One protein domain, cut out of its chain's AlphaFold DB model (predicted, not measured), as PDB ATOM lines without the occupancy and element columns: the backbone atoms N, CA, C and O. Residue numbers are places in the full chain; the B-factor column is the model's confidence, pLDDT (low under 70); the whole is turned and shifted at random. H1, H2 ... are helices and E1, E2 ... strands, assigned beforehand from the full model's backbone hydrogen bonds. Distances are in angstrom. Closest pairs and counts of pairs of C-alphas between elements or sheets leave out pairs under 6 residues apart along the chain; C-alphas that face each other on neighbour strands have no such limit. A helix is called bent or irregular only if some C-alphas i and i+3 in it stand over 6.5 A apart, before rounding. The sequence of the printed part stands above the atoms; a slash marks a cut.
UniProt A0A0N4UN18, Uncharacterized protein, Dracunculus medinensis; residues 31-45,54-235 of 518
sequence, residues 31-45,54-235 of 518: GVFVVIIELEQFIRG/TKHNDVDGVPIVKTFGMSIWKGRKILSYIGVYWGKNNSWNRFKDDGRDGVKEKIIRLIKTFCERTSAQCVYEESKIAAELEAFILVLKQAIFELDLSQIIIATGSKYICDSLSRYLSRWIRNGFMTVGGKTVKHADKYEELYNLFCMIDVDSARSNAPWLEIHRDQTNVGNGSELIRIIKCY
ATOM      1  N   GLY A  31      32.166 -69.629   4.000       40.53
ATOM      2  CA  GLY A  31      31.810 -68.218   3.787       40.53
ATOM      3  C   GLY A  31      32.906 -67.214   4.181       40.53
ATOM      4  O   GLY A  31      33.031 -66.167   3.551       40.53
ATOM      5  N   VAL A  32      33.729 -67.527   5.186       41.99
ATOM      6  CA  VAL A  32      34.833 -66.656   5.647       41.99
ATOM      7  C   VAL A  32      36.084 -66.818   4.784       41.99
ATOM      8  O   VAL A  32      36.744 -65.822   4.475       41.99
ATOM      9  N   PHE A  33      36.375 -68.042   4.326       33.74
ATOM     10  CA  PHE A  33      37.418 -68.269   3.322       33.74
ATOM     11  C   PHE A  33      37.145 -67.462   2.052       33.74
ATOM     12  O   PHE A  33      38.083 -66.884   1.509       33.74
ATOM     13  N   VAL A  34      35.877 -67.325   1.642       41.06
ATOM     14  CA  VAL A  34      35.495 -66.458   0.517       41.06
ATOM     15  C   VAL A  34      35.917 -65.007   0.764       41.06
ATOM     16  O   VAL A  34      36.523 -64.440  -0.125       41.06
ATOM     17  N   VAL A  35      35.741 -64.417   1.954       41.12
ATOM     18  CA  VAL A  35      36.091 -62.996   2.201       41.12
ATOM     19  C   VAL A  35      37.606 -62.738   2.251       41.12
ATOM     20  O   VAL A  35      38.072 -61.715   1.751       41.12
ATOM     21  N   ILE A  36      38.403 -63.643   2.838       39.98
ATOM     22  CA  ILE A  36      39.873 -63.486   2.898       39.98
ATOM     23  C   ILE A  36      40.496 -63.742   1.525       39.98
ATOM     24  O   ILE A  36      41.342 -62.961   1.081       39.98
ATOM     25  N   ILE A  37      40.052 -64.803   0.842       43.21
ATOM     26  CA  ILE A  37      40.424 -65.059  -0.547       43.21
ATOM     27  C   ILE A  37      39.954 -63.886  -1.401       43.21
ATOM     28  O   ILE A  37      40.721 -63.437  -2.233       43.21
ATOM     29  N   GLU A  38      38.785 -63.298  -1.152       41.13
ATOM     30  CA  GLU A  38      38.340 -62.110  -1.867       41.13
ATOM     31  C   GLU A  38      39.184 -60.889  -1.562       41.13
ATOM     32  O   GLU A  38      39.500 -60.219  -2.516       41.13
ATOM     33  N   LEU A  39      39.617 -60.581  -0.336       43.71
ATOM     34  CA  LEU A  39      40.467 -59.406  -0.084       43.71
ATOM     35  C   LEU A  39      41.885 -59.603  -0.646       43.71
ATOM     36  O   LEU A  39      42.464 -58.693  -1.241       43.71
ATOM     37  N   GLU A  40      42.455 -60.800  -0.486       40.18
ATOM     38  CA  GLU A  40      43.798 -61.114  -0.972       40.18
ATOM     39  C   GLU A  40      43.815 -61.346  -2.492       40.18
ATOM     40  O   GLU A  40      44.743 -60.877  -3.139       40.18
ATOM     41  N   GLN A  41      42.775 -61.928  -3.104       45.50
ATOM     42  CA  GLN A  41      42.555 -61.938  -4.560       45.50
ATOM     43  C   GLN A  41      42.043 -60.586  -5.085       45.50
ATOM     44  O   GLN A  41      42.314 -60.248  -6.227       45.50
ATOM     45  N   PHE A  42      41.376 -59.751  -4.298       46.99
ATOM     46  CA  PHE A  42      41.036 -58.369  -4.672       46.99
ATOM     47  C   PHE A  42      42.310 -57.539  -4.799       46.99
ATOM     48  O   PHE A  42      42.431 -56.727  -5.716       46.99
ATOM     49  N   ILE A  43      43.290 -57.797  -3.927       42.82
ATOM     50  CA  ILE A  43      44.619 -57.188  -3.992       42.82
ATOM     51  C   ILE A  43      45.522 -57.881  -5.036       42.82
ATOM     52  O   ILE A  43      46.263 -57.181  -5.723       42.82
ATOM     53  N   ARG A  44      45.490 -59.220  -5.176       44.61
ATOM     54  CA  ARG A  44      46.455 -60.006  -5.986       44.61
ATOM     55  C   ARG A  44      45.914 -60.632  -7.281       44.61
ATOM     56  O   ARG A  44      46.691 -60.805  -8.207       44.61
ATOM     57  N   GLY A  45      44.641 -61.018  -7.346       37.69
ATOM     58  CA  GLY A  45      44.082 -61.911  -8.376       37.69
ATOM     59  C   GLY A  45      43.114 -61.278  -9.390       37.69
ATOM     60  O   GLY A  45      43.176 -61.620 -10.564       37.69
ATOM     61  N   THR A  54      49.509 -53.091 -14.413       43.82
ATOM     62  CA  THR A  54      49.899 -52.857 -13.010       43.82
ATOM     63  C   THR A  54      51.044 -51.846 -12.868       43.82
ATOM     64  O   THR A  54      51.320 -51.394 -11.755       43.82
ATOM     65  N   LYS A  55      51.713 -51.481 -13.976       56.88
ATOM     66  CA  LYS A  55      52.750 -50.443 -14.013       56.88
ATOM     67  C   LYS A  55      52.185 -49.020 -14.080       56.88
ATOM     68  O   LYS A  55      52.862 -48.117 -13.602       56.88
ATOM     69  N   HIS A  56      50.975 -48.820 -14.608       62.73
ATOM     70  CA  HIS A  56      50.372 -47.496 -14.781       62.73
ATOM     71  C   HIS A  56      48.945 -47.512 -14.233       62.73
ATOM     72  O   HIS A  56      48.027 -48.068 -14.824       62.73
ATOM     73  N   ASN A  57      48.773 -46.932 -13.046       80.34
ATOM     74  CA  ASN A  57      47.480 -46.771 -12.387       80.34
ATOM     75  C   ASN A  57      46.708 -45.592 -13.011       80.34
ATOM     76  O   ASN A  57      46.217 -44.718 -12.302       80.34
ATOM     77  N   ASP A  58      46.638 -45.541 -14.336       87.19
ATOM     78  CA  ASP A  58      45.959 -44.503 -15.098       87.19
ATOM     79  C   ASP A  58      45.231 -45.097 -16.317       87.19
ATOM     80  O   ASP A  58      45.525 -46.205 -16.765       87.19
ATOM     81  N   VAL A  59      44.210 -44.387 -16.799       84.80
ATOM     82  CA  VAL A  59      43.619 -44.587 -18.131       84.80
ATOM     83  C   VAL A  59      43.828 -43.295 -18.888       84.80
ATOM     84  O   VAL A  59      43.338 -42.260 -18.441       84.80
ATOM     85  N   ASP A  60      44.549 -43.339 -20.004       86.42
ATOM     86  CA  ASP A  60      44.803 -42.163 -20.845       86.42
ATOM     87  C   ASP A  60      45.410 -40.981 -20.054       86.42
ATOM     88  O   ASP A  60      45.056 -39.821 -20.256       86.42
ATOM     89  N   GLY A  61      46.294 -41.274 -19.091       87.96
ATOM     90  CA  GLY A  61      46.902 -40.270 -18.208       87.96
ATOM     91  C   GLY A  61      46.013 -39.795 -17.049       87.96
ATOM     92  O   GLY A  61      46.456 -38.978 -16.241       87.96
ATOM     93  N   VAL A  62      44.786 -40.311 -16.915       88.25
ATOM     94  CA  VAL A  62      43.900 -40.018 -15.780       88.25
ATOM     95  C   VAL A  62      44.103 -41.055 -14.672       88.25
ATOM     96  O   VAL A  62      43.813 -42.234 -14.890       88.25
ATOM     97  N   PRO A  63      44.540 -40.660 -13.463       90.95
ATOM     98  CA  PRO A  63      44.828 -41.602 -12.388       90.95
ATOM     99  C   PRO A  63      43.575 -42.348 -11.911       90.95
ATOM    100  O   PRO A  63      42.510 -41.759 -11.697       90.95
ATOM    101  N   ILE A  64      43.731 -43.656 -11.696       92.43
ATOM    102  CA  ILE A  64      42.728 -44.566 -11.147       92.43
ATOM    103  C   ILE A  64      43.007 -44.788  -9.664       92.43
ATOM    104  O   ILE A  64      44.054 -45.312  -9.273       92.43
ATOM    105  N   VAL A  65      42.024 -44.473  -8.830       93.19
ATOM    106  CA  VAL A  65      42.089 -44.663  -7.383       93.19
ATOM    107  C   VAL A  65      41.025 -45.634  -6.942       93.19
ATOM    108  O   VAL A  65      39.850 -45.492  -7.274       93.19
ATOM    109  N   LYS A  66      41.433 -46.623  -6.154       93.50
ATOM    110  CA  LYS A  66      40.524 -47.617  -5.592       93.50
ATOM    111  C   LYS A  66      40.125 -47.192  -4.183       93.50
ATOM    112  O   LYS A  66      40.987 -46.859  -3.368       93.50
ATOM    113  N   THR A  67      38.826 -47.217  -3.897       94.52
ATOM    114  CA  THR A  67      38.280 -46.953  -2.559       94.52
ATOM    115  C   THR A  67      37.660 -48.203  -1.965       94.52
ATOM    116  O   THR A  67      37.062 -49.018  -2.668       94.52
ATOM    117  N   PHE A  68      37.788 -48.335  -0.650       92.76
ATOM    118  CA  PHE A  68      37.163 -49.396   0.121       92.76
ATOM    119  C   PHE A  68      36.722 -48.858   1.481       92.76
ATOM    120  O   PHE A  68      37.450 -48.097   2.120       92.76
ATOM    121  N   GLY A  69      35.538 -49.271   1.924       93.44
ATOM    122  CA  GLY A  69      35.026 -49.011   3.262       93.44
ATOM    123  C   GLY A  69      34.509 -50.307   3.868       93.44
ATOM    124  O   GLY A  69      33.812 -51.077   3.209       93.44
ATOM    125  N   MET A  70      34.858 -50.561   5.123       92.11
ATOM    126  CA  MET A  70      34.418 -51.745   5.854       92.11
ATOM    127  C   MET A  70      34.099 -51.380   7.288       92.11
ATOM    128  O   MET A  70      34.759 -50.529   7.876       92.11
ATOM    129  N   SER A  71      33.129 -52.075   7.869       89.72
ATOM    130  CA  SER A  71      32.822 -51.952   9.284       89.72
ATOM    131  C   SER A  71      32.812 -53.320   9.944       89.72
ATOM    132  O   SER A  71      32.221 -54.262   9.423       89.72
ATOM    133  N   ILE A  72      33.478 -53.420  11.090       88.12
ATOM    134  CA  ILE A  72      33.635 -54.651  11.865       88.12
ATOM    135  C   ILE A  72      33.130 -54.406  13.288       88.12
ATOM    136  O   ILE A  72      33.380 -53.356  13.880       88.12
ATOM    137  N   TRP A  73      32.450 -55.393  13.866       82.76
ATOM    138  CA  TRP A  73      32.120 -55.396  15.287       82.76
ATOM    139  C   TRP A  73      33.320 -55.812  16.134       82.76
ATOM    140  O   TRP A  73      33.864 -56.902  15.969       82.76
ATOM    141  N   LYS A  74      33.690 -54.979  17.107       84.45
ATOM    142  CA  LYS A  74      34.620 -55.338  18.181       84.45
ATOM    143  C   LYS A  74      33.923 -55.175  19.529       84.45
ATOM    144  O   LYS A  74      33.864 -54.082  20.095       84.45
ATOM    145  N   GLY A  75      33.377 -56.272  20.053       89.04
ATOM    146  CA  GLY A  75      32.551 -56.246  21.264       89.04
ATOM    147  C   GLY A  75      31.249 -55.481  21.020       89.04
ATOM    148  O   GLY A  75      30.497 -55.842  20.127       89.04
ATOM    149  N   ARG A  76      30.993 -54.409  21.785       88.57
ATOM    150  CA  ARG A  76      29.824 -53.517  21.603       88.57
ATOM    151  C   ARG A  76      30.092 -52.299  20.708       88.57
ATOM    152  O   ARG A  76      29.243 -51.418  20.616       88.57
ATOM    153  N   LYS A  77      31.276 -52.195  20.099       87.70
ATOM    154  CA  LYS A  77      31.659 -51.053  19.259       87.70
ATOM    155  C   LYS A  77      31.763 -51.478  17.800       87.70
ATOM    156  O   LYS A  77      32.337 -52.522  17.502       87.70
ATOM    157  N   ILE A  78      31.254 -50.636  16.906       86.70
ATOM    158  CA  ILE A  78      31.486 -50.748  15.468       86.70
ATOM    159  C   ILE A  78      32.765 -49.972  15.152       86.70
ATOM    160  O   ILE A  78      32.872 -48.795  15.491       86.70
ATOM    161  N   LEU A  79      33.732 -50.636  14.529       88.14
ATOM    162  CA  LEU A  79      34.940 -50.019  13.994       88.14
ATOM    163  C   LEU A  79      34.784 -49.886  12.488       88.14
ATOM    164  O   LEU A  79      34.476 -50.870  11.819       88.14
ATOM    165  N   SER A  80      34.994 -48.682  11.970       90.39
ATOM    166  CA  SER A  80      34.961 -48.402  10.539       90.39
ATOM    167  C   SER A  80      36.376 -48.179  10.023       90.39
ATOM    168  O   SER A  80      37.158 -47.425  10.599       90.39
ATOM    169  N   TYR A  81      36.686 -48.841   8.919       91.33
ATOM    170  CA  TYR A  81      37.964 -48.795   8.235       91.33
ATOM    171  C   TYR A  81      37.759 -48.202   6.855       91.33
ATOM    172  O   TYR A  81      36.868 -48.628   6.114       91.33
ATOM    173  N   ILE A  82      38.616 -47.250   6.500       92.97
ATOM    174  CA  ILE A  82      38.645 -46.659   5.166       92.97
ATOM    175  C   ILE A  82      39.991 -46.935   4.512       92.97
ATOM    176  O   ILE A  82      41.044 -46.817   5.142       92.97
ATOM    177  N   GLY A  83      39.944 -47.322   3.243       93.75
ATOM    178  CA  GLY A  83      41.108 -47.607   2.421       93.75
ATOM    179  C   GLY A  83      41.065 -46.797   1.135       93.75
ATOM    180  O   GLY A  83      40.075 -46.826   0.403       93.75
ATOM    181  N   VAL A  84      42.164 -46.104   0.857       94.12
ATOM    182  CA  VAL A  84      42.410 -45.393  -0.393       94.12
ATOM    183  C   VAL A  84      43.698 -45.920  -1.005       94.12
ATOM    184  O   VAL A  84      44.754 -45.878  -0.370       94.12
ATOM    185  N   TYR A  85      43.607 -46.410  -2.240       93.56
ATOM    186  CA  TYR A  85      44.729 -46.990  -2.965       93.56
ATOM    187  C   TYR A  85      44.941 -46.300  -4.317       93.56
ATOM    188  O   TYR A  85      44.188 -46.517  -5.265       93.56
ATOM    189  N   TRP A  86      45.999 -45.496  -4.390       91.98
ATOM    190  CA  TRP A  86      46.459 -44.766  -5.575       91.98
ATOM    191  C   TRP A  86      47.430 -45.576  -6.443       91.98
ATOM    192  O   TRP A  86      47.707 -45.193  -7.574       91.98
ATOM    193  N   GLY A  87      47.963 -46.693  -5.934       90.48
ATOM    194  CA  GLY A  87      48.877 -47.573  -6.669       90.48
ATOM    195  C   GLY A  87      50.009 -48.138  -5.833       90.48
ATOM    196  O   GLY A  87      50.189 -47.790  -4.659       90.48
ATOM    197  N   LYS A  88      50.774 -49.057  -6.429       82.03
ATOM    198  CA  LYS A  88      51.914 -49.685  -5.756       82.03
ATOM    199  C   LYS A  88      52.942 -48.608  -5.409       82.03
ATOM    200  O   LYS A  88      53.255 -47.762  -6.235       82.03
ATOM    201  N   ASN A  89      53.440 -48.638  -4.174       81.14
ATOM    202  CA  ASN A  89      54.423 -47.684  -3.641       81.14
ATOM    203  C   ASN A  89      53.981 -46.211  -3.627       81.14
ATOM    204  O   ASN A  89      54.803 -45.329  -3.406       81.14
ATOM    205  N   ASN A  90      52.687 -45.931  -3.798       80.90
ATOM    206  CA  ASN A  90      52.190 -44.570  -3.694       80.90
ATOM    207  C   ASN A  90      52.100 -44.147  -2.209       80.90
ATOM    208  O   ASN A  90      51.463 -44.827  -1.395       80.90
ATOM    209  N   SER A  91      52.761 -43.043  -1.844       83.17
ATOM    210  CA  SER A  91      52.791 -42.497  -0.476       83.17
ATOM    211  C   SER A  91      51.431 -41.961  -0.010       83.17
ATOM    212  O   SER A  91      51.188 -41.860   1.192       83.17
ATOM    213  N   TRP A  92      50.521 -41.688  -0.948       78.09
ATOM    214  CA  TRP A  92      49.162 -41.212  -0.698       78.09
ATOM    215  C   TRP A  92      48.181 -42.331  -0.362       78.09
ATOM    216  O   TRP A  92      47.028 -42.052  -0.037       78.09
ATOM    217  N   ASN A  93      48.622 -43.593  -0.396       85.33
ATOM    218  CA  ASN A  93      47.825 -44.710   0.094       85.33
ATOM    219  C   ASN A  93      47.507 -44.503   1.582       85.33
ATOM    220  O   ASN A  93      48.395 -44.591   2.436       85.33
ATOM    221  N   ARG A  94      46.237 -44.256   1.905       85.96
ATOM    222  CA  ARG A  94      45.768 -44.056   3.280       85.96
ATOM    223  C   ARG A  94      44.904 -45.233   3.703       85.96
ATOM    224  O   ARG A  94      43.943 -45.587   3.029       85.96
ATOM    225  N   PHE A  95      45.241 -45.799   4.855       82.83
ATOM    226  CA  PHE A  95      44.376 -46.700   5.603       82.83
ATOM    227  C   PHE A  95      44.135 -46.029   6.943       82.83
ATOM    228  O   PHE A  95      45.069 -45.908   7.738       82.83
ATOM    229  N   LYS A  96      42.923 -45.522   7.152       76.13
ATOM    230  CA  LYS A  96      42.553 -44.866   8.406       76.13
ATOM    231  C   LYS A  96      41.585 -45.780   9.151       76.13
ATOM    232  O   LYS A  96      40.598 -46.246   8.584       76.13
ATOM    233  N   ASP A  97      41.917 -46.054  10.406       65.62
ATOM    234  CA  ASP A  97      40.981 -46.560  11.408       65.62
ATOM    235  C   ASP A  97      40.341 -45.323  12.046       65.62
ATOM    236  O   ASP A  97      41.063 -44.387  12.406       65.62
ATOM    237  N   ASP A  98      39.015 -45.284  12.182       52.44
ATOM    238  CA  ASP A  98      38.286 -44.135  12.742       52.44
ATOM    239  C   ASP A  98      38.555 -43.907  14.252       52.44
ATOM    240  O   ASP A  98      37.792 -43.246  14.954       52.44
ATOM    241  N   GLY A  99      39.660 -44.446  14.787       48.22
ATOM    242  CA  GLY A  99      40.029 -44.323  16.190       48.22
ATOM    243  C   GLY A  99      41.513 -44.383  16.564       48.22
ATOM    244  O   GLY A  99      41.754 -44.413  17.773       48.22
ATOM    245  N   ARG A 100      42.492 -44.424  15.632       42.83
ATOM    246  CA  ARG A 100      43.947 -44.259  15.925       42.83
ATOM    247  C   ARG A 100      44.845 -44.369  14.673       42.83
ATOM    248  O   ARG A 100      44.778 -45.359  13.949       42.83
ATOM    249  N   ASP A 101      45.744 -43.401  14.475       40.16
ATOM    250  CA  ASP A 101      46.789 -43.440  13.439       40.16
ATOM    251  C   ASP A 101      47.905 -44.444  13.809       40.16
ATOM    252  O   ASP A 101      48.347 -44.484  14.956       40.16
ATOM    253  N   GLY A 102      48.382 -45.251  12.845       48.68
ATOM    254  CA  GLY A 102      49.636 -46.023  12.988       48.68
ATOM    255  C   GLY A 102      49.623 -47.523  12.652       48.68
ATOM    256  O   GLY A 102      50.521 -48.240  13.081       48.68
ATOM    257  N   VAL A 103      48.637 -48.055  11.920       52.02
ATOM    258  CA  VAL A 103      48.362 -49.510  11.960       52.02
ATOM    259  C   VAL A 103      48.287 -50.174  10.573       52.02
ATOM    260  O   VAL A 103      47.499 -51.084  10.381       52.02
ATOM    261  N   LYS A 104      49.095 -49.796   9.572       53.76
ATOM    262  CA  LYS A 104      48.996 -50.416   8.224       53.76
ATOM    263  C   LYS A 104      49.269 -51.933   8.230       53.76
ATOM    264  O   LYS A 104      48.429 -52.711   7.788       53.76
ATOM    265  N   GLU A 105      50.402 -52.378   8.775       57.13
ATOM    266  CA  GLU A 105      50.754 -53.813   8.822       57.13
ATOM    267  C   GLU A 105      49.964 -54.580   9.871       57.13
ATOM    268  O   GLU A 105      49.550 -55.717   9.648       57.13
ATOM    269  N   LYS A 106      49.699 -53.937  11.007       57.71
ATOM    270  CA  LYS A 106      48.930 -54.543  12.085       57.71
ATOM    271  C   LYS A 106      47.439 -54.634  11.741       57.71
ATOM    272  O   LYS A 106      46.834 -55.572  12.224       57.71
ATOM    273  N   ILE A 107      46.875 -53.789  10.862       57.86
ATOM    274  CA  ILE A 107      45.516 -53.951  10.305       57.86
ATOM    275  C   ILE A 107      45.489 -55.110   9.319       57.86
ATOM    276  O   ILE A 107      44.597 -55.929   9.427       57.86
ATOM    277  N   ILE A 108      46.457 -55.244   8.405       59.75
ATOM    278  CA  ILE A 108      46.487 -56.405   7.494       59.75
ATOM    279  C   ILE A 108      46.604 -57.707   8.298       59.75
ATOM    280  O   ILE A 108      45.838 -58.640   8.067       59.75
ATOM    281  N   ARG A 109      47.507 -57.754   9.292       63.71
ATOM    282  CA  ARG A 109      47.610 -58.894  10.218       63.71
ATOM    283  C   ARG A 109      46.336 -59.082  11.031       63.71
ATOM    284  O   ARG A 109      45.867 -60.202  11.114       63.71
ATOM    285  N   LEU A 110      45.768 -58.022  11.608       55.68
ATOM    286  CA  LEU A 110      44.538 -58.109  12.396       55.68
ATOM    287  C   LEU A 110      43.366 -58.559  11.542       55.68
ATOM    288  O   LEU A 110      42.621 -59.381  12.024       55.68
ATOM    289  N   ILE A 111      43.206 -58.088  10.309       59.00
ATOM    290  CA  ILE A 111      42.150 -58.550   9.406       59.00
ATOM    291  C   ILE A 111      42.353 -60.041   9.129       59.00
ATOM    292  O   ILE A 111      41.419 -60.801   9.337       59.00
ATOM    293  N   LYS A 112      43.574 -60.485   8.783       56.11
ATOM    294  CA  LYS A 112      43.867 -61.921   8.614       56.11
ATOM    295  C   LYS A 112      43.541 -62.723   9.881       56.11
ATOM    296  O   LYS A 112      42.688 -63.600   9.846       56.11
ATOM    297  N   THR A 113      44.119 -62.364  11.027       60.39
ATOM    298  CA  THR A 113      43.965 -63.105  12.291       60.39
ATOM    299  C   THR A 113      42.557 -63.007  12.892       60.39
ATOM    300  O   THR A 113      42.086 -63.947  13.523       60.39
ATOM    301  N   PHE A 114      41.871 -61.873  12.741       51.78
ATOM    302  CA  PHE A 114      40.510 -61.659  13.240       51.78
ATOM    303  C   PHE A 114      39.500 -62.426  12.390       51.78
ATOM    304  O   PHE A 114      38.634 -63.088  12.956       51.78
ATOM    305  N   CYS A 115      39.648 -62.413  11.061       50.31
ATOM    306  CA  CYS A 115      38.824 -63.229  10.172       50.31
ATOM    307  C   CYS A 115      39.094 -64.731  10.364       50.31
ATOM    308  O   CYS A 115      38.151 -65.507  10.363       50.31
ATOM    309  N   GLU A 116      40.339 -65.148  10.617       57.55
ATOM    310  CA  GLU A 116      40.665 -66.547  10.938       57.55
ATOM    311  C   GLU A 116      40.062 -67.020  12.274       57.55
ATOM    312  O   GLU A 116      39.686 -68.182  12.403       57.55
ATOM    313  N   ARG A 117      39.975 -66.144  13.290       55.25
ATOM    314  CA  ARG A 117      39.579 -66.536  14.660       55.25
ATOM    315  C   ARG A 117      38.129 -66.272  15.023       55.25
ATOM    316  O   ARG A 117      37.638 -66.861  15.984       55.25
ATOM    317  N   THR A 118      37.457 -65.357  14.337       44.55
ATOM    318  CA  THR A 118      36.094 -64.975  14.694       44.55
ATOM    319  C   THR A 118      35.165 -65.219  13.521       44.55
ATOM    320  O   THR A 118      35.326 -64.641  12.451       44.55
ATOM    321  N   SER A 119      34.128 -66.021  13.755       51.15
ATOM    322  CA  SER A 119      32.920 -66.112  12.926       51.15
ATOM    323  C   SER A 119      32.118 -64.794  12.972       51.15
ATOM    324  O   SER A 119      30.910 -64.801  13.206       51.15
ATOM    325  N   ALA A 120      32.791 -63.645  12.864       46.33
ATOM    326  CA  ALA A 120      32.226 -62.320  13.046       46.33
ATOM    327  C   ALA A 120      31.277 -61.992  11.889       46.33
ATOM    328  O   ALA A 120      31.668 -61.901  10.726       46.33
ATOM    329  N   GLN A 121      30.009 -61.792  12.229       44.60
ATOM    330  CA  GLN A 121      28.974 -61.370  11.297       44.60
ATOM    331  C   GLN A 121      29.228 -59.904  10.896       44.60
ATOM    332  O   GLN A 121      29.105 -58.985  11.708       44.60
ATOM    333  N   CYS A 122      29.613 -59.668   9.641       42.13
ATOM    334  CA  CYS A 122      29.781 -58.326   9.080       42.13
ATOM    335  C   CYS A 122      28.415 -57.701   8.772       42.13
ATOM    336  O   CYS A 122      27.980 -57.781   7.631       42.13
ATOM    337  N   VAL A 123      27.696 -57.107   9.731       46.18
ATOM    338  CA  VAL A 123      26.419 -56.445   9.388       46.18
ATOM    339  C   VAL A 123      26.105 -55.261  10.306       46.18
ATOM    340  O   VAL A 123      25.482 -55.428  11.345       46.18
ATOM    341  N   TYR A 124      26.500 -54.052   9.902       67.06
ATOM    342  CA  TYR A 124      25.611 -52.882   9.926       67.06
ATOM    343  C   TYR A 124      25.818 -52.155   8.599       67.06
ATOM    344  O   TYR A 124      26.907 -51.673   8.296       67.06
ATOM    345  N   GLU A 125      24.775 -52.119   7.776       74.47
ATOM    346  CA  GLU A 125      24.851 -51.537   6.434       74.47
ATOM    347  C   GLU A 125      25.144 -50.026   6.497       74.47
ATOM    348  O   GLU A 125      25.901 -49.501   5.686       74.47
ATOM    349  N   GLU A 126      24.641 -49.338   7.529       81.64
ATOM    350  CA  GLU A 126      24.852 -47.897   7.727       81.64
ATOM    351  C   GLU A 126      26.313 -47.530   8.007       81.64
ATOM    352  O   GLU A 126      26.821 -46.553   7.458       81.64
ATOM    353  N   SER A 127      27.015 -48.308   8.835       82.27
ATOM    354  CA  SER A 127      28.418 -48.027   9.153       82.27
ATOM    355  C   SER A 127      29.328 -48.303   7.958       82.27
ATOM    356  O   SER A 127      30.223 -47.496   7.690       82.27
ATOM    357  N   LYS A 128      29.042 -49.366   7.188       90.96
ATOM    358  CA  LYS A 128      29.752 -49.668   5.937       90.96
ATOM    359  C   LYS A 128      29.595 -48.521   4.940       90.96
ATOM    360  O   LYS A 128      30.597 -48.003   4.456       90.96
ATOM    361  N   ILE A 129      28.363 -48.067   4.702       93.89
ATOM    362  CA  ILE A 129      28.076 -46.932   3.810       93.89
ATOM    363  C   ILE A 129      28.821 -45.675   4.270       93.89
ATOM    364  O   ILE A 129      29.427 -44.974   3.457       93.89
ATOM    365  N   ALA A 130      28.810 -45.385   5.573       94.16
ATOM    366  CA  ALA A 130      29.506 -44.230   6.122       94.16
ATOM    367  C   ALA A 130      31.024 -44.296   5.888       94.16
ATOM    368  O   ALA A 130      31.616 -43.255   5.591       94.16
ATOM    369  N   ALA A 131      31.634 -45.479   6.016       93.97
ATOM    370  CA  ALA A 131      33.055 -45.711   5.759       93.97
ATOM    371  C   ALA A 131      33.389 -45.577   4.266       93.97
ATOM    372  O   ALA A 131      34.352 -44.912   3.896       93.97
ATOM    373  N   GLU A 132      32.566 -46.153   3.389       94.60
ATOM    374  CA  GLU A 132      32.759 -46.046   1.942       94.60
ATOM    375  C   GLU A 132      32.640 -44.584   1.467       94.60
ATOM    376  O   GLU A 132      33.454 -44.132   0.659       94.60
ATOM    377  N   LEU A 133      31.678 -43.815   1.999       95.83
ATOM    378  CA  LEU A 133      31.525 -42.386   1.689       95.83
ATOM    379  C   LEU A 133      32.735 -41.574   2.154       95.83
ATOM    380  O   LEU A 133      33.211 -40.703   1.431       95.83
ATOM    381  N   GLU A 134      33.248 -41.873   3.346       95.65
ATOM    382  CA  GLU A 134      34.434 -41.223   3.906       95.65
ATOM    383  C   GLU A 134      35.689 -41.526   3.069       95.65
ATOM    384  O   GLU A 134      36.469 -40.619   2.782       95.65
ATOM    385  N   ALA A 135      35.856 -42.774   2.607       95.31
ATOM    386  CA  ALA A 135      36.933 -43.155   1.694       95.31
ATOM    387  C   ALA A 135      36.856 -42.366   0.376       95.31
ATOM    388  O   ALA A 135      37.870 -41.876  -0.118       95.31
ATOM    389  N   PHE A 136      35.648 -42.191  -0.166       95.11
ATOM    390  CA  PHE A 136      35.419 -41.423  -1.387       95.11
ATOM    391  C   PHE A 136      35.745 -39.931  -1.203       95.11
ATOM    392  O   PHE A 136      36.455 -39.339  -2.017       95.11
ATOM    393  N   ILE A 137      35.278 -39.328  -0.105       95.94
ATOM    394  CA  ILE A 137      35.590 -37.938   0.271       95.94
ATOM    395  C   ILE A 137      37.099 -37.752   0.440       95.94
ATOM    396  O   ILE A 137      37.650 -36.752  -0.022       95.94
ATOM    397  N   LEU A 138      37.775 -38.710   1.078       95.66
ATOM    398  CA  LEU A 138      39.220 -38.675   1.261       95.66
ATOM    399  C   LEU A 138      39.944 -38.665  -0.087       95.66
ATOM    400  O   LEU A 138      40.791 -37.801  -0.286       95.66
ATOM    401  N   VAL A 139      39.569 -39.536  -1.031       95.75
ATOM    402  CA  VAL A 139      40.154 -39.537  -2.384       95.75
ATOM    403  C   VAL A 139      40.027 -38.181  -3.053       95.75
ATOM    404  O   VAL A 139      41.022 -37.663  -3.549       95.75
ATOM    405  N   LEU A 140      38.834 -37.582  -3.042       95.21
ATOM    406  CA  LEU A 140      38.635 -36.275  -3.664       95.21
ATOM    407  C   LEU A 140      39.456 -35.185  -2.967       95.21
ATOM    408  O   LEU A 140      40.064 -34.361  -3.640       95.21
ATOM    409  N   LYS A 141      39.541 -35.194  -1.632       93.90
ATOM    410  CA  LYS A 141      40.397 -34.253  -0.893       93.90
ATOM    411  C   LYS A 141      41.867 -34.395  -1.282       93.90
ATOM    412  O   LYS A 141      42.516 -33.382  -1.513       93.90
ATOM    413  N   GLN A 142      42.377 -35.621  -1.379       92.87
ATOM    414  CA  GLN A 142      43.754 -35.867  -1.813       92.87
ATOM    415  C   GLN A 142      43.959 -35.423  -3.266       92.87
ATOM    416  O   GLN A 142      44.912 -34.708  -3.559       92.87
ATOM    417  N   ALA A 143      43.026 -35.760  -4.159       91.74
ATOM    418  CA  ALA A 143      43.063 -35.356  -5.562       91.74
ATOM    419  C   ALA A 143      43.129 -33.828  -5.715       91.74
ATOM    420  O   ALA A 143      44.006 -33.322  -6.402       91.74
ATOM    421  N   ILE A 144      42.242 -33.099  -5.030       87.84
ATOM    422  CA  ILE A 144      42.100 -31.640  -5.153       87.84
ATOM    423  C   ILE A 144      43.221 -30.900  -4.422       87.84
ATOM    424  O   ILE A 144      43.801 -29.959  -4.956       87.84
ATOM    425  N   PHE A 145      43.480 -31.261  -3.164       88.99
ATOM    426  CA  PHE A 145      44.295 -30.439  -2.269       88.99
ATOM    427  C   PHE A 145      45.745 -30.904  -2.155       88.99
ATOM    428  O   PHE A 145      46.592 -30.091  -1.788       88.99
ATOM    429  N   GLU A 146      46.033 -32.178  -2.431       88.92
ATOM    430  CA  GLU A 146      47.376 -32.753  -2.280       88.92
ATOM    431  C   GLU A 146      48.047 -33.015  -3.636       88.92
ATOM    432  O   GLU A 146      49.241 -32.759  -3.780       88.92
ATOM    433  N   LEU A 147      47.286 -33.488  -4.628       87.75
ATOM    434  CA  LEU A 147      47.793 -33.913  -5.939       87.75
ATOM    435  C   LEU A 147      47.467 -32.957  -7.090       87.75
ATOM    436  O   LEU A 147      48.027 -33.117  -8.171       87.75
ATOM    437  N   ASP A 148      46.588 -31.980  -6.863       86.13
ATOM    438  CA  ASP A 148      46.187 -30.973  -7.850       86.13
ATOM    439  C   ASP A 148      45.652 -31.565  -9.169       86.13
ATOM    440  O   ASP A 148      45.921 -31.078 -10.267       86.13
ATOM    441  N   LEU A 149      44.896 -32.657  -9.057       87.22
ATOM    442  CA  LEU A 149      44.334 -33.370 -10.195       87.22
ATOM    443  C   LEU A 149      43.035 -32.709 -10.651       87.22
ATOM    444  O   LEU A 149      42.081 -32.587  -9.882       87.22
ATOM    445  N   SER A 150      42.983 -32.347 -11.932       86.48
ATOM    446  CA  SER A 150      41.763 -31.873 -12.595       86.48
ATOM    447  C   SER A 150      40.817 -33.009 -12.987       86.48
ATOM    448  O   SER A 150      39.641 -32.768 -13.239       86.48
ATOM    449  N   GLN A 151      41.316 -34.246 -13.059       88.94
ATOM    450  CA  GLN A 151      40.541 -35.428 -13.423       88.94
ATOM    451  C   GLN A 151      41.008 -36.642 -12.624       88.94
ATOM    452  O   GLN A 151      42.190 -36.795 -12.316       88.94
ATOM    453  N   ILE A 152      40.058 -37.511 -12.286       92.83
ATOM    454  CA  ILE A 152      40.310 -38.732 -11.528       92.83
ATOM    455  C   ILE A 152      39.260 -39.791 -11.853       92.83
ATOM    456  O   ILE A 152      38.071 -39.500 -12.021       92.83
ATOM    457  N   ILE A 153      39.706 -41.043 -11.891       93.19
ATOM    458  CA  ILE A 153      38.850 -42.215 -12.001       93.19
ATOM    459  C   ILE A 153      38.802 -42.895 -10.635       93.19
ATOM    460  O   ILE A 153      39.808 -43.401 -10.149       93.19
ATOM    461  N   ILE A 154      37.632 -42.932 -10.002       94.75
ATOM    462  CA  ILE A 154      37.450 -43.587  -8.703       94.75
ATOM    463  C   ILE A 154      36.761 -44.931  -8.925       94.75
ATOM    464  O   ILE A 154      35.579 -45.001  -9.261       94.75
ATOM    465  N   ALA A 155      37.499 -46.016  -8.719       92.94
ATOM    466  CA  ALA A 155      36.967 -47.371  -8.729       92.94
ATOM    467  C   ALA A 155      36.475 -47.741  -7.322       92.94
ATOM    468  O   ALA A 155      37.226 -47.679  -6.344       92.94
ATOM    469  N   THR A 156      35.206 -48.130  -7.211       94.19
ATOM    470  CA  THR A 156      34.603 -48.538  -5.937       94.19
ATOM    471  C   THR A 156      33.749 -49.791  -6.110       94.19
ATOM    472  O   THR A 156      33.074 -49.971  -7.126       94.19
ATOM    473  N   GLY A 157      33.781 -50.670  -5.106       91.53
ATOM    474  CA  GLY A 157      32.875 -51.822  -5.013       91.53
ATOM    475  C   GLY A 157      31.487 -51.453  -4.478       91.53
ATOM    476  O   GLY A 157      30.560 -52.256  -4.537       91.53
ATOM    477  N   SER A 158      31.306 -50.226  -3.971       93.50
ATOM    478  CA  SER A 158      30.046 -49.810  -3.358       93.50
ATOM    479  C   SER A 158      28.963 -49.547  -4.402       93.50
ATOM    480  O   SER A 158      28.820 -48.442  -4.941       93.50
ATOM    481  N   LYS A 159      28.119 -50.557  -4.644       93.02
ATOM    482  CA  LYS A 159      26.888 -50.400  -5.433       93.02
ATOM    483  C   LYS A 159      26.031 -49.244  -4.908       93.02
ATOM    484  O   LYS A 159      25.498 -48.475  -5.710       93.02
ATOM    485  N   TYR A 160      25.948 -49.104  -3.583       93.74
ATOM    486  CA  TYR A 160      25.170 -48.068  -2.914       93.74
ATOM    487  C   TYR A 160      25.664 -46.658  -3.248       93.74
ATOM    488  O   TYR A 160      24.853 -45.810  -3.629       93.74
ATOM    489  N   ILE A 161      26.975 -46.395  -3.164       93.88
ATOM    490  CA  ILE A 161      27.533 -45.086  -3.535       93.88
ATOM    491  C   ILE A 161      27.277 -44.812  -5.007       93.88
ATOM    492  O   ILE A 161      26.736 -43.762  -5.338       93.88
ATOM    493  N   CYS A 162      27.572 -45.756  -5.898       93.28
ATOM    494  CA  CYS A 162      27.347 -45.547  -7.326       93.28
ATOM    495  C   CYS A 162      25.883 -45.218  -7.657       93.28
ATOM    496  O   CYS A 162      25.624 -44.287  -8.420       93.28
ATOM    497  N   ASP A 163      24.918 -45.939  -7.076       93.67
ATOM    498  CA  ASP A 163      23.491 -45.647  -7.270       93.67
ATOM    499  C   ASP A 163      23.113 -44.290  -6.649       93.67
ATOM    500  O   ASP A 163      22.365 -43.518  -7.251       93.67
ATOM    501  N   SER A 164      23.686 -43.953  -5.492       94.40
ATOM    502  CA  SER A 164      23.505 -42.654  -4.836       94.40
ATOM    503  C   SER A 164      23.967 -41.491  -5.700       94.40
ATOM    504  O   SER A 164      23.218 -40.531  -5.869       94.40
ATOM    505  N   LEU A 165      25.158 -41.584  -6.291       93.34
ATOM    506  CA  LEU A 165      25.722 -40.513  -7.108       93.34
ATOM    507  C   LEU A 165      25.017 -40.379  -8.457       93.34
ATOM    508  O   LEU A 165      24.645 -39.270  -8.832       93.34
ATOM    509  N   SER A 166      24.762 -41.491  -9.152       90.85
ATOM    510  CA  SER A 166      24.132 -41.451 -10.481       90.85
ATOM    511  C   SER A 166      22.640 -41.138 -10.453       90.85
ATOM    512  O   SER A 166      22.157 -40.375 -11.287       90.85
ATOM    513  N   ARG A 167      21.877 -41.731  -9.526       93.65
ATOM    514  CA  ARG A 167      20.404 -41.681  -9.573       93.65
ATOM    515  C   ARG A 167      19.810 -40.655  -8.629       93.65
ATOM    516  O   ARG A 167      18.750 -40.096  -8.919       93.65
ATOM    517  N   TYR A 168      20.446 -40.439  -7.480       95.59
ATOM    518  CA  TYR A 168      19.803 -39.732  -6.380       95.59
ATOM    519  C   TYR A 168      20.428 -38.378  -6.064       95.59
ATOM    520  O   TYR A 168      19.682 -37.468  -5.708       95.59
ATOM    521  N   LEU A 169      21.737 -38.192  -6.248       94.68
ATOM    522  CA  LEU A 169      22.439 -36.991  -5.797       94.68
ATOM    523  C   LEU A 169      21.857 -35.708  -6.407       94.68
ATOM    524  O   LEU A 169      21.547 -34.770  -5.674       94.68
ATOM    525  N   SER A 170      21.586 -35.685  -7.714       92.25
ATOM    526  CA  SER A 170      20.959 -34.533  -8.385       92.25
ATOM    527  C   SER A 170      19.561 -34.203  -7.837       92.25
ATOM    528  O   SER A 170      19.179 -33.037  -7.702       92.25
ATOM    529  N   ARG A 171      18.775 -35.225  -7.479       95.50
ATOM    530  CA  ARG A 171      17.459 -35.069  -6.845       95.50
ATOM    531  C   ARG A 171      17.603 -34.591  -5.402       95.50
ATOM    532  O   ARG A 171      16.874 -33.693  -4.988       95.50
ATOM    533  N   TRP A 172      18.549 -35.146  -4.655       96.60
ATOM    534  CA  TRP A 172      18.833 -34.751  -3.282       96.60
ATOM    535  C   TRP A 172      19.281 -33.297  -3.207       96.60
ATOM    536  O   TRP A 172      18.702 -32.552  -2.430       96.60
ATOM    537  N   ILE A 173      20.195 -32.842  -4.065       92.53
ATOM    538  CA  ILE A 173      20.639 -31.439  -4.103       92.53
ATOM    539  C   ILE A 173      19.455 -30.490  -4.321       92.53
ATOM    540  O   ILE A 173      19.301 -29.516  -3.575       92.53
ATOM    541  N   ARG A 174      18.579 -30.797  -5.290       92.94
ATOM    542  CA  ARG A 174      17.359 -30.011  -5.556       92.94
ATOM    543  C   ARG A 174      16.401 -29.999  -4.365       92.94
ATOM    544  O   ARG A 174      15.830 -28.959  -4.049       92.94
ATOM    545  N   ASN A 175      16.294 -31.120  -3.658       94.56
ATOM    546  CA  ASN A 175      15.402 -31.280  -2.511       94.56
ATOM    547  C   ASN A 175      16.041 -30.892  -1.163       94.56
ATOM    548  O   ASN A 175      15.412 -31.076  -0.119       94.56
ATOM    549  N   GLY A 176      17.268 -30.353  -1.157       94.09
ATOM    550  CA  GLY A 176      17.995 -30.002   0.068       94.09
ATOM    551  C   GLY A 176      18.378 -31.216   0.921       94.09
ATOM    552  O   GLY A 176      18.241 -31.165   2.138       94.09
ATOM    553  N   PHE A 177      18.809 -32.295   0.270       94.59
ATOM    554  CA  PHE A 177      19.135 -33.609   0.831       94.59
ATOM    555  C   PHE A 177      17.978 -34.251   1.603       94.59
ATOM    556  O   PHE A 177      18.158 -34.844   2.664       94.59
ATOM    557  N   MET A 178      16.774 -34.154   1.034       96.50
ATOM    558  CA  MET A 178      15.567 -34.815   1.530       96.50
ATOM    559  C   MET A 178      15.131 -35.923   0.566       96.50
ATOM    560  O   MET A 178      15.172 -35.766  -0.659       96.50
ATOM    561  N   THR A 179      14.686 -37.040   1.129       95.14
ATOM    562  CA  THR A 179      14.021 -38.131   0.409       95.14
ATOM    563  C   THR A 179      12.622 -37.705  -0.051       95.14
ATOM    564  O   THR A 179      12.089 -36.691   0.406       95.14
ATOM    565  N   VAL A 180      12.003 -38.484  -0.948       92.97
ATOM    566  CA  VAL A 180      10.627 -38.227  -1.427       92.97
ATOM    567  C   VAL A 180       9.621 -38.218  -0.267       92.97
ATOM    568  O   VAL A 180       8.708 -37.404  -0.263       92.97
ATOM    569  N   GLY A 181       9.846 -39.032   0.769       95.34
ATOM    570  CA  GLY A 181       9.025 -39.055   1.985       95.34
ATOM    571  C   GLY A 181       9.302 -37.917   2.974       95.34
ATOM    572  O   GLY A 181       8.882 -38.000   4.122       95.34
ATOM    573  N   GLY A 182      10.073 -36.892   2.592       95.36
ATOM    574  CA  GLY A 182      10.350 -35.741   3.456       95.36
ATOM    575  C   GLY A 182      11.289 -36.026   4.633       95.36
ATOM    576  O   GLY A 182      11.411 -35.181   5.516       95.36
ATOM    577  N   LYS A 183      11.983 -37.170   4.650       97.15
ATOM    578  CA  LYS A 183      13.046 -37.468   5.629       97.15
ATOM    579  C   LYS A 183      14.401 -37.012   5.100       97.15
ATOM    580  O   LYS A 183      14.640 -37.124   3.898       97.15
ATOM    581  N   THR A 184      15.295 -36.557   5.973       96.35
ATOM    582  CA  THR A 184      16.689 -36.261   5.609       96.35
ATOM    583  C   THR A 184      17.368 -37.516   5.060       96.35
ATOM    584  O   THR A 184      17.169 -38.613   5.582       96.35
ATOM    585  N   VAL A 185      18.148 -37.369   3.989       96.31
ATOM    586  CA  VAL A 185      18.970 -38.451   3.431       96.31
ATOM    587  C   VAL A 185      19.987 -38.890   4.485       96.31
ATOM    588  O   VAL A 185      20.588 -38.053   5.160       96.31
ATOM    589  N   LYS A 186      20.177 -40.202   4.654       94.71
ATOM    590  CA  LYS A 186      21.210 -40.720   5.562       94.71
ATOM    591  C   LYS A 186      22.579 -40.216   5.099       94.71
ATOM    592  O   LYS A 186      22.869 -40.264   3.908       94.71
ATOM    593  N   HIS A 187      23.388 -39.709   6.028       95.27
ATOM    594  CA  HIS A 187      24.684 -39.079   5.728       95.27
ATOM    595  C   HIS A 187      24.586 -37.878   4.763       95.27
ATOM    596  O   HIS A 187      25.465 -37.665   3.927       95.27
ATOM    597  N   ALA A 188      23.498 -37.098   4.836       95.44
ATOM    598  CA  ALA A 188      23.303 -35.899   4.012       95.44
ATOM    599  C   ALA A 188      24.484 -34.914   4.074       95.44
ATOM    600  O   ALA A 188      24.812 -34.292   3.069       95.44
ATOM    601  N   ASP A 189      25.123 -34.791   5.236       94.89
ATOM    602  CA  ASP A 189      26.339 -34.013   5.462       94.89
ATOM    603  C   ASP A 189      27.515 -34.504   4.605       94.89
ATOM    604  O   ASP A 189      28.138 -33.698   3.912       94.89
ATOM    605  N   LYS A 190      27.757 -35.821   4.565       95.98
ATOM    606  CA  LYS A 190      28.804 -36.429   3.725       95.98
ATOM    607  C   LYS A 190      28.514 -36.253   2.237       95.98
ATOM    608  O   LYS A 190      29.408 -35.896   1.478       95.98
ATOM    609  N   TYR A 191      27.268 -36.451   1.797       96.79
ATOM    610  CA  TYR A 191      26.898 -36.217   0.393       96.79
ATOM    611  C   TYR A 191      27.005 -34.746  -0.015       96.79
ATOM    612  O   TYR A 191      27.353 -34.451  -1.158       96.79
ATOM    613  N   GLU A 192      26.707 -33.819   0.895       94.19
ATOM    614  CA  GLU A 192      26.892 -32.390   0.652       94.19
ATOM    615  C   GLU A 192      28.378 -32.041   0.518       94.19
ATOM    616  O   GLU A 192      28.754 -31.324  -0.410       94.19
ATOM    617  N   GLU A 193      29.233 -32.567   1.397       94.58
ATOM    618  CA  GLU A 193      30.685 -32.415   1.284       94.58
ATOM    619  C   GLU A 193      31.215 -33.003  -0.027       94.58
ATOM    620  O   GLU A 193      31.948 -32.331  -0.752       94.58
ATOM    621  N   LEU A 194      30.784 -34.215  -0.366       94.29
ATOM    622  CA  LEU A 194      31.143 -34.891  -1.603       94.29
ATOM    623  C   LEU A 194      30.761 -34.064  -2.840       94.29
ATOM    624  O   LEU A 194      31.576 -33.890  -3.742       94.29
ATOM    625  N   TYR A 195      29.552 -33.498  -2.860       93.18
ATOM    626  CA  TYR A 195      29.114 -32.605  -3.932       93.18
ATOM    627  C   TYR A 195      29.990 -31.352  -4.039       93.18
ATOM    628  O   TYR A 195      30.395 -30.982  -5.137       93.18
ATOM    629  N   ASN A 196      30.335 -30.723  -2.910       89.38
ATOM    630  CA  ASN A 196      31.215 -29.555  -2.919       89.38
ATOM    631  C   ASN A 196      32.607 -29.892  -3.472       89.38
ATOM    632  O   ASN A 196      33.182 -29.073  -4.184       89.38
ATOM    633  N   LEU A 197      33.139 -31.080  -3.166       91.57
ATOM    634  CA  LEU A 197      34.416 -31.551  -3.704       91.57
ATOM    635  C   LEU A 197      34.326 -31.836  -5.208       91.57
ATOM    636  O   LEU A 197      35.223 -31.436  -5.946       91.57
ATOM    637  N   PHE A 198      33.228 -32.429  -5.691       88.68
ATOM    638  CA  PHE A 198      33.003 -32.568  -7.135       88.68
ATOM    639  C   PHE A 198      32.997 -31.213  -7.843       88.68
ATOM    640  O   PHE A 198      33.704 -31.047  -8.830       88.68
ATOM    641  N   CYS A 199      32.305 -30.212  -7.290       85.37
ATOM    642  CA  CYS A 199      32.316 -28.855  -7.838       85.37
ATOM    643  C   CYS A 199      33.707 -28.196  -7.843       85.37
ATOM    644  O   CYS A 199      33.888 -27.209  -8.546       85.37
ATOM    645  N   MET A 200      34.669 -28.680  -7.049       80.88
ATOM    646  CA  MET A 200      36.041 -28.159  -7.033       80.88
ATOM    647  C   MET A 200      36.928 -28.790  -8.109       80.88
ATOM    648  O   MET A 200      37.733 -28.071  -8.693       80.88
ATOM    649  N   ILE A 201      36.771 -30.089  -8.392       80.42
ATOM    650  CA  ILE A 201      37.452 -30.742  -9.528       80.42
ATOM    651  C   ILE A 201      36.932 -30.172 -10.863       80.42
ATOM    652  O   ILE A 201      37.689 -30.011 -11.812       80.42
ATOM    653  N   ASP A 202      35.658 -29.776 -10.906       62.37
ATOM    654  CA  ASP A 202      34.933 -29.307 -12.100       62.37
ATOM    655  C   ASP A 202      35.274 -27.866 -12.569       62.37
ATOM    656  O   ASP A 202      34.856 -27.444 -13.646       62.37
ATOM    657  N   VAL A 203      36.056 -27.070 -11.820       42.18
ATOM    658  CA  VAL A 203      36.232 -25.616 -12.100       42.18
ATOM    659  C   VAL A 203      36.974 -25.313 -13.422       42.18
ATOM    660  O   VAL A 203      37.047 -24.155 -13.847       42.18
ATOM    661  N   ASP A 204      37.508 -26.316 -14.121       39.64
ATOM    662  CA  ASP A 204      38.339 -26.108 -15.311       39.64
ATOM    663  C   ASP A 204      37.663 -26.259 -16.685       39.64
ATOM    664  O   ASP A 204      38.329 -26.021 -17.691       39.64
ATOM    665  N   SER A 205      36.370 -26.592 -16.819       35.51
ATOM    666  CA  SER A 205      35.798 -26.769 -18.178       35.51
ATOM    667  C   SER A 205      34.327 -26.391 -18.334       35.51
ATOM    668  O   SER A 205      33.479 -27.220 -18.647       35.51
ATOM    669  N   ALA A 206      34.026 -25.094 -18.280       34.17
ATOM    670  CA  ALA A 206      32.743 -24.530 -18.721       34.17
ATOM    671  C   ALA A 206      32.474 -24.658 -20.250       34.17
ATOM    672  O   ALA A 206      31.795 -23.814 -20.825       34.17
ATOM    673  N   ARG A 207      33.031 -25.667 -20.943       34.81
ATOM    674  CA  ARG A 207      32.940 -25.826 -22.411       34.81
ATOM    675  C   ARG A 207      32.495 -27.211 -22.905       34.81
ATOM    676  O   ARG A 207      32.330 -27.364 -24.108       34.81
ATOM    677  N   SER A 208      32.278 -28.205 -22.038       36.97
ATOM    678  CA  SER A 208      31.871 -29.559 -22.459       36.97
ATOM    679  C   SER A 208      30.452 -29.901 -21.971       36.97
ATOM    680  O   SER A 208      30.131 -29.708 -20.801       36.97
ATOM    681  N   ASN A 209      29.608 -30.409 -22.879       45.26
ATOM    682  CA  ASN A 209      28.247 -30.903 -22.608       45.26
ATOM    683  C   ASN A 209      28.229 -32.362 -22.093       45.26
ATOM    684  O   ASN A 209      27.175 -33.001 -22.095       45.26
ATOM    685  N   ALA A 210      29.374 -32.921 -21.686       45.09
ATOM    686  CA  ALA A 210      29.433 -34.281 -21.160       45.09
ATOM    687  C   ALA A 210      28.804 -34.358 -19.752       45.09
ATOM    688  O   ALA A 210      28.889 -33.396 -18.981       45.09
ATOM    689  N   PRO A 211      28.176 -35.486 -19.375       52.83
ATOM    690  CA  PRO A 211      27.766 -35.698 -17.993       52.83
ATOM    691  C   PRO A 211      29.000 -35.650 -17.075       52.83
ATOM    692  O   PRO A 211      29.938 -36.418 -17.249       52.83
ATOM    693  N   TRP A 212      28.974 -34.782 -16.057       62.32
ATOM    694  CA  TRP A 212      30.048 -34.618 -15.054       62.32
ATOM    695  C   TRP A 212      30.405 -35.909 -14.286       62.32
ATOM    696  O   TRP A 212      31.440 -36.002 -13.625       62.32
ATOM    697  N   LEU A 213      29.541 -36.924 -14.361       68.04
ATOM    698  CA  LEU A 213      29.704 -38.223 -13.728       68.04
ATOM    699  C   LEU A 213      29.371 -39.327 -14.731       68.04
ATOM    700  O   LEU A 213      28.198 -39.549 -15.039       68.04
ATOM    701  N   GLU A 214      30.376 -40.075 -15.170       72.35
ATOM    702  CA  GLU A 214      30.147 -41.327 -15.887       72.35
ATOM    703  C   GLU A 214      30.382 -42.503 -14.948       72.35
ATOM    704  O   GLU A 214      31.456 -42.656 -14.368       72.35
ATOM    705  N   ILE A 215      29.375 -43.362 -14.807       70.56
ATOM    706  CA  ILE A 215      29.531 -44.630 -14.096       70.56
ATOM    707  C   ILE A 215      29.645 -45.741 -15.127       70.56
ATOM    708  O   ILE A 215      28.647 -46.159 -15.714       70.56
ATOM    709  N   HIS A 216      30.854 -46.255 -15.305       72.48
ATOM    710  CA  HIS A 216      31.105 -47.447 -16.099       72.48
ATOM    711  C   HIS A 216      30.927 -48.685 -15.222       72.48
ATOM    712  O   HIS A 216      31.399 -48.746 -14.083       72.48
ATOM    713  N   ARG A 217      30.222 -49.691 -15.743       62.57
ATOM    714  CA  ARG A 217      30.246 -51.039 -15.167       62.57
ATOM    715  C   ARG A 217      31.386 -51.782 -15.838       62.57
ATOM    716  O   ARG A 217      31.312 -52.010 -17.041       62.57
ATOM    717  N   ASP A 218      32.404 -52.154 -15.078       55.26
ATOM    718  CA  ASP A 218      33.408 -53.060 -15.612       55.26
ATOM    719  C   ASP A 218      32.839 -54.488 -15.580       55.26
ATOM    720  O   ASP A 218      32.488 -54.998 -14.515       55.26
ATOM    721  N   GLN A 219      32.665 -55.104 -16.752       48.06
ATOM    722  CA  GLN A 219      32.190 -56.487 -16.885       48.06
ATOM    723  C   GLN A 219      33.342 -57.505 -16.962       48.06
ATOM    724  O   GLN A 219      33.088 -58.680 -17.203       48.06
ATOM    725  N   THR A 220      34.602 -57.109 -16.753       47.26
ATOM    726  CA  THR A 220      35.770 -57.976 -17.022       47.26
ATOM    727  C   THR A 220      35.985 -59.170 -16.072       47.26
ATOM    728  O   THR A 220      37.048 -59.773 -16.100       47.26
ATOM    729  N   ASN A 221      34.985 -59.618 -15.306       46.02
ATOM    730  CA  ASN A 221      35.029 -60.915 -14.614       46.02
ATOM    731  C   ASN A 221      33.674 -61.642 -14.685       46.02
ATOM    732  O   ASN A 221      32.961 -61.789 -13.694       46.02
ATOM    733  N   VAL A 222      33.321 -62.131 -15.877       37.14
ATOM    734  CA  VAL A 222      32.263 -63.140 -16.051       37.14
ATOM    735  C   VAL A 222      32.868 -64.512 -15.734       37.14
ATOM    736  O   VAL A 222      33.241 -65.272 -16.618       37.14
ATOM    737  N   GLY A 223      33.042 -64.797 -14.446       39.79
ATOM    738  CA  GLY A 223      33.557 -66.079 -13.972       39.79
ATOM    739  C   GLY A 223      33.507 -66.158 -12.451       39.79
ATOM    740  O   GLY A 223      34.387 -65.646 -11.772       39.79
ATOM    741  N   ASN A 224      32.460 -66.795 -11.928       38.79
ATOM    742  CA  ASN A 224      32.272 -67.198 -10.530       38.79
ATOM    743  C   ASN A 224      32.186 -66.068  -9.483       38.79
ATOM    744  O   ASN A 224      33.160 -65.692  -8.839       38.79
ATOM    745  N   GLY A 225      30.960 -65.581  -9.251       36.06
ATOM    746  CA  GLY A 225      30.541 -64.997  -7.965       36.06
ATOM    747  C   GLY A 225      31.157 -63.656  -7.554       36.06
ATOM    748  O   GLY A 225      30.952 -63.230  -6.422       36.06
ATOM    749  N   SER A 226      31.889 -62.980  -8.437       40.80
ATOM    750  CA  SER A 226      32.630 -61.768  -8.100       40.80
ATOM    751  C   SER A 226      31.773 -60.494  -8.125       40.80
ATOM    752  O   SER A 226      31.136 -60.175  -9.127       40.80
ATOM    753  N   GLU A 227      31.763 -59.735  -7.020       46.79
ATOM    754  CA  GLU A 227      31.132 -58.404  -6.960       46.79
ATOM    755  C   GLU A 227      31.614 -57.487  -8.107       46.79
ATOM    756  O   GLU A 227      32.815 -57.290  -8.310       46.79
ATOM    757  N   LEU A 228      30.648 -56.911  -8.834       50.15
ATOM    758  CA  LEU A 228      30.844 -55.962  -9.935       50.15
ATOM    759  C   LEU A 228      31.584 -54.698  -9.462       50.15
ATOM    760  O   LEU A 228      31.055 -53.942  -8.645       50.15
ATOM    761  N   ILE A 229      32.750 -54.406 -10.046       57.60
ATOM    762  CA  ILE A 229      33.453 -53.133  -9.838       57.60
ATOM    763  C   ILE A 229      32.797 -52.053 -10.699       57.60
ATOM    764  O   ILE A 229      32.603 -52.211 -11.908       57.60
ATOM    765  N   ARG A 230      32.444 -50.932 -10.070       72.70
ATOM    766  CA  ARG A 230      31.907 -49.761 -10.761       72.70
ATOM    767  C   ARG A 230      32.965 -48.671 -10.783       72.70
ATOM    768  O   ARG A 230      33.537 -48.307  -9.754       72.70
ATOM    769  N   ILE A 231      33.224 -48.162 -11.975       70.83
ATOM    770  CA  ILE A 231      34.196 -47.110 -12.225       70.83
ATOM    771  C   ILE A 231      33.423 -45.803 -12.323       70.83
ATOM    772  O   ILE A 231      32.601 -45.632 -13.218       70.83
ATOM    773  N   ILE A 232      33.677 -44.887 -11.398       73.36
ATOM    774  CA  ILE A 232      33.163 -43.528 -11.467       73.36
ATOM    775  C   ILE A 232      34.246 -42.665 -12.100       73.36
ATOM    776  O   ILE A 232      35.280 -42.402 -11.487       73.36
ATOM    777  N   LYS A 233      34.012 -42.219 -13.329       71.53
ATOM    778  CA  LYS A 233      34.824 -41.184 -13.952       71.53
ATOM    779  C   LYS A 233      34.202 -39.833 -13.624       71.53
ATOM    780  O   LYS A 233      33.021 -39.606 -13.892       71.53
ATOM    781  N   CYS A 234      34.988 -38.968 -12.996       59.83
ATOM    782  CA  CYS A 234      34.589 -37.590 -12.748       59.83
ATOM    783  C   CYS A 234      35.121 -36.757 -13.909       59.83
ATOM    784  O   CYS A 234      36.335 -36.617 -14.055       59.83
ATOM    785  N   TYR A 235      34.212 -36.259 -14.741       47.62
ATOM    786  CA  TYR A 235      34.530 -35.412 -15.883       47.62
ATOM    787  C   TYR A 235      34.092 -33.978 -15.618       47.62
ATOM    788  O   TYR A 235      33.202 -33.725 -14.809       47.62
TER     789      TYR A 235
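This is residues 31 to 45 and 54 to 235 of the 518 residues of an uncharacterized protein of Dracunculus medinensis (UniProt A0A0N4UN18). A twisted sheet of six strands is covered by helices: H3 lies slantwise over the long strands E1 and E2, H4 lies over E5 and E6 at the other part of the sheet, and H5 packs on H3. H1 and H2 make a pair set off from this body, H2 only grazing the sheet and H1 having no contact with it. The printed part has 197 residues with five named helices and six named strands, in the order H1 E1 E2 E3 H2 H3 E4 H4 H5 E5 E6. The sheet runs E3 E2 E1 E4 E6 E5 and is mixed, and the class is mixed, helices and strands. The whole is compact, with a radius of gyration of the C-alphas of 17.4 A and spans of 54 by 46 by 37 A.

H1, residues 31 to 44, begins at C-alpha 31 at (31.810, -68.218, 3.787) and measures 19.4 A. E1, residues 62 to 74, is the longest strand at 38.4 A, from C-alpha 62 at (43.900, -40.018, -15.780). E2 is residues 77 to 85, 26.1 A, and E3 is residues 94 to 97, 9.8 A. H2, residues 104 to 117, measures 19.7 A, and H3, residues 125 to 146, is the longest helix at 30.6 A. E4 is residues 152 to 156, 12.6 A. H4, residues 159 to 174, measures 22.5 A; it is irregular, with C-alphas 167 and 170 7.3 A apart, and has a kink of 51 degrees near residue 168. H5, residues 188 to 204, measures 26.4 A and is irregular too, with C-alphas 201 and 204 7.5 A apart. E5 is residues 213 to 217, 12.9 A, and E6 is residues 230 to 234, 12.6 A, ending at C-alpha 234 at (34.589, -37.590, -12.748).

From edge to edge the sheet's strands turn by 86 degrees; E3 and E5 are its edge strands. E1, E2 and E3 form a meander, each strand the antiparallel neighbour of the one before, with N 70 and O 81 at 3.0 A and N 82 and O 96 at 3.0 A. E1 and E4 are parallel at 33 degrees, with N 65 and O 153 at 2.8 A. E6 is antiparallel to E4, with N 154 and O 232 at 2.8 A, and to E5, with N 216 and O 231 at 2.8 A. E4, H4 H5 and E5 form a split strand-helix-strand unit, two strands running the same way with E6 between them, and its crossover is right-handed. H3 and H4 on one face of the sheet make two layers. H3 has a height over the sheet of 6.9 A, and the closest C-alphas of H3 and E1 are those of Glu 132 and Gly 69, 4.0 A. H4 has a height over the sheet of 10.8 A and runs along the strands, at 12 degrees to E6 on the local plane. H3 and H5 touch at Ile 137 and Leu 194, their closest C-alphas at 5.7 A, with a shallow tilt of 27 degrees, the same way. H3 touches H4 with residues 129 to 133 alone, about perpendicular at 75 degrees, the closest C-alphas being those of Leu 133 and Ile 161, 7.1 A. H1 touches H2 with residues 32 to 36 alone, at a shallow tilt of 25 degrees, opposite ways; the C-alphas of Val 32 and Cys 115, 6.9 A, are closest. H1 is apart from H3, for instance. Every O i to N i+4 pair is within hydrogen-bond range in H2 and H3; the counts are 9 of 10 in H1, 9 of 12 in H4 and 11 of 13 in H5.

The C-alphas farthest apart, those of Arg 117 and Arg 207, are 55.5 A apart. Residues 46 to 53 are not printed, and C-alphas 45 and 54 stand 11.7 A apart across the cut. The links H4 to H5 and E5 to E6 are long. The mean pLDDT of the printed part is 74.6, and 73 residues are under 70, among them 31 to 45, 97 to 124 and 217 to 229.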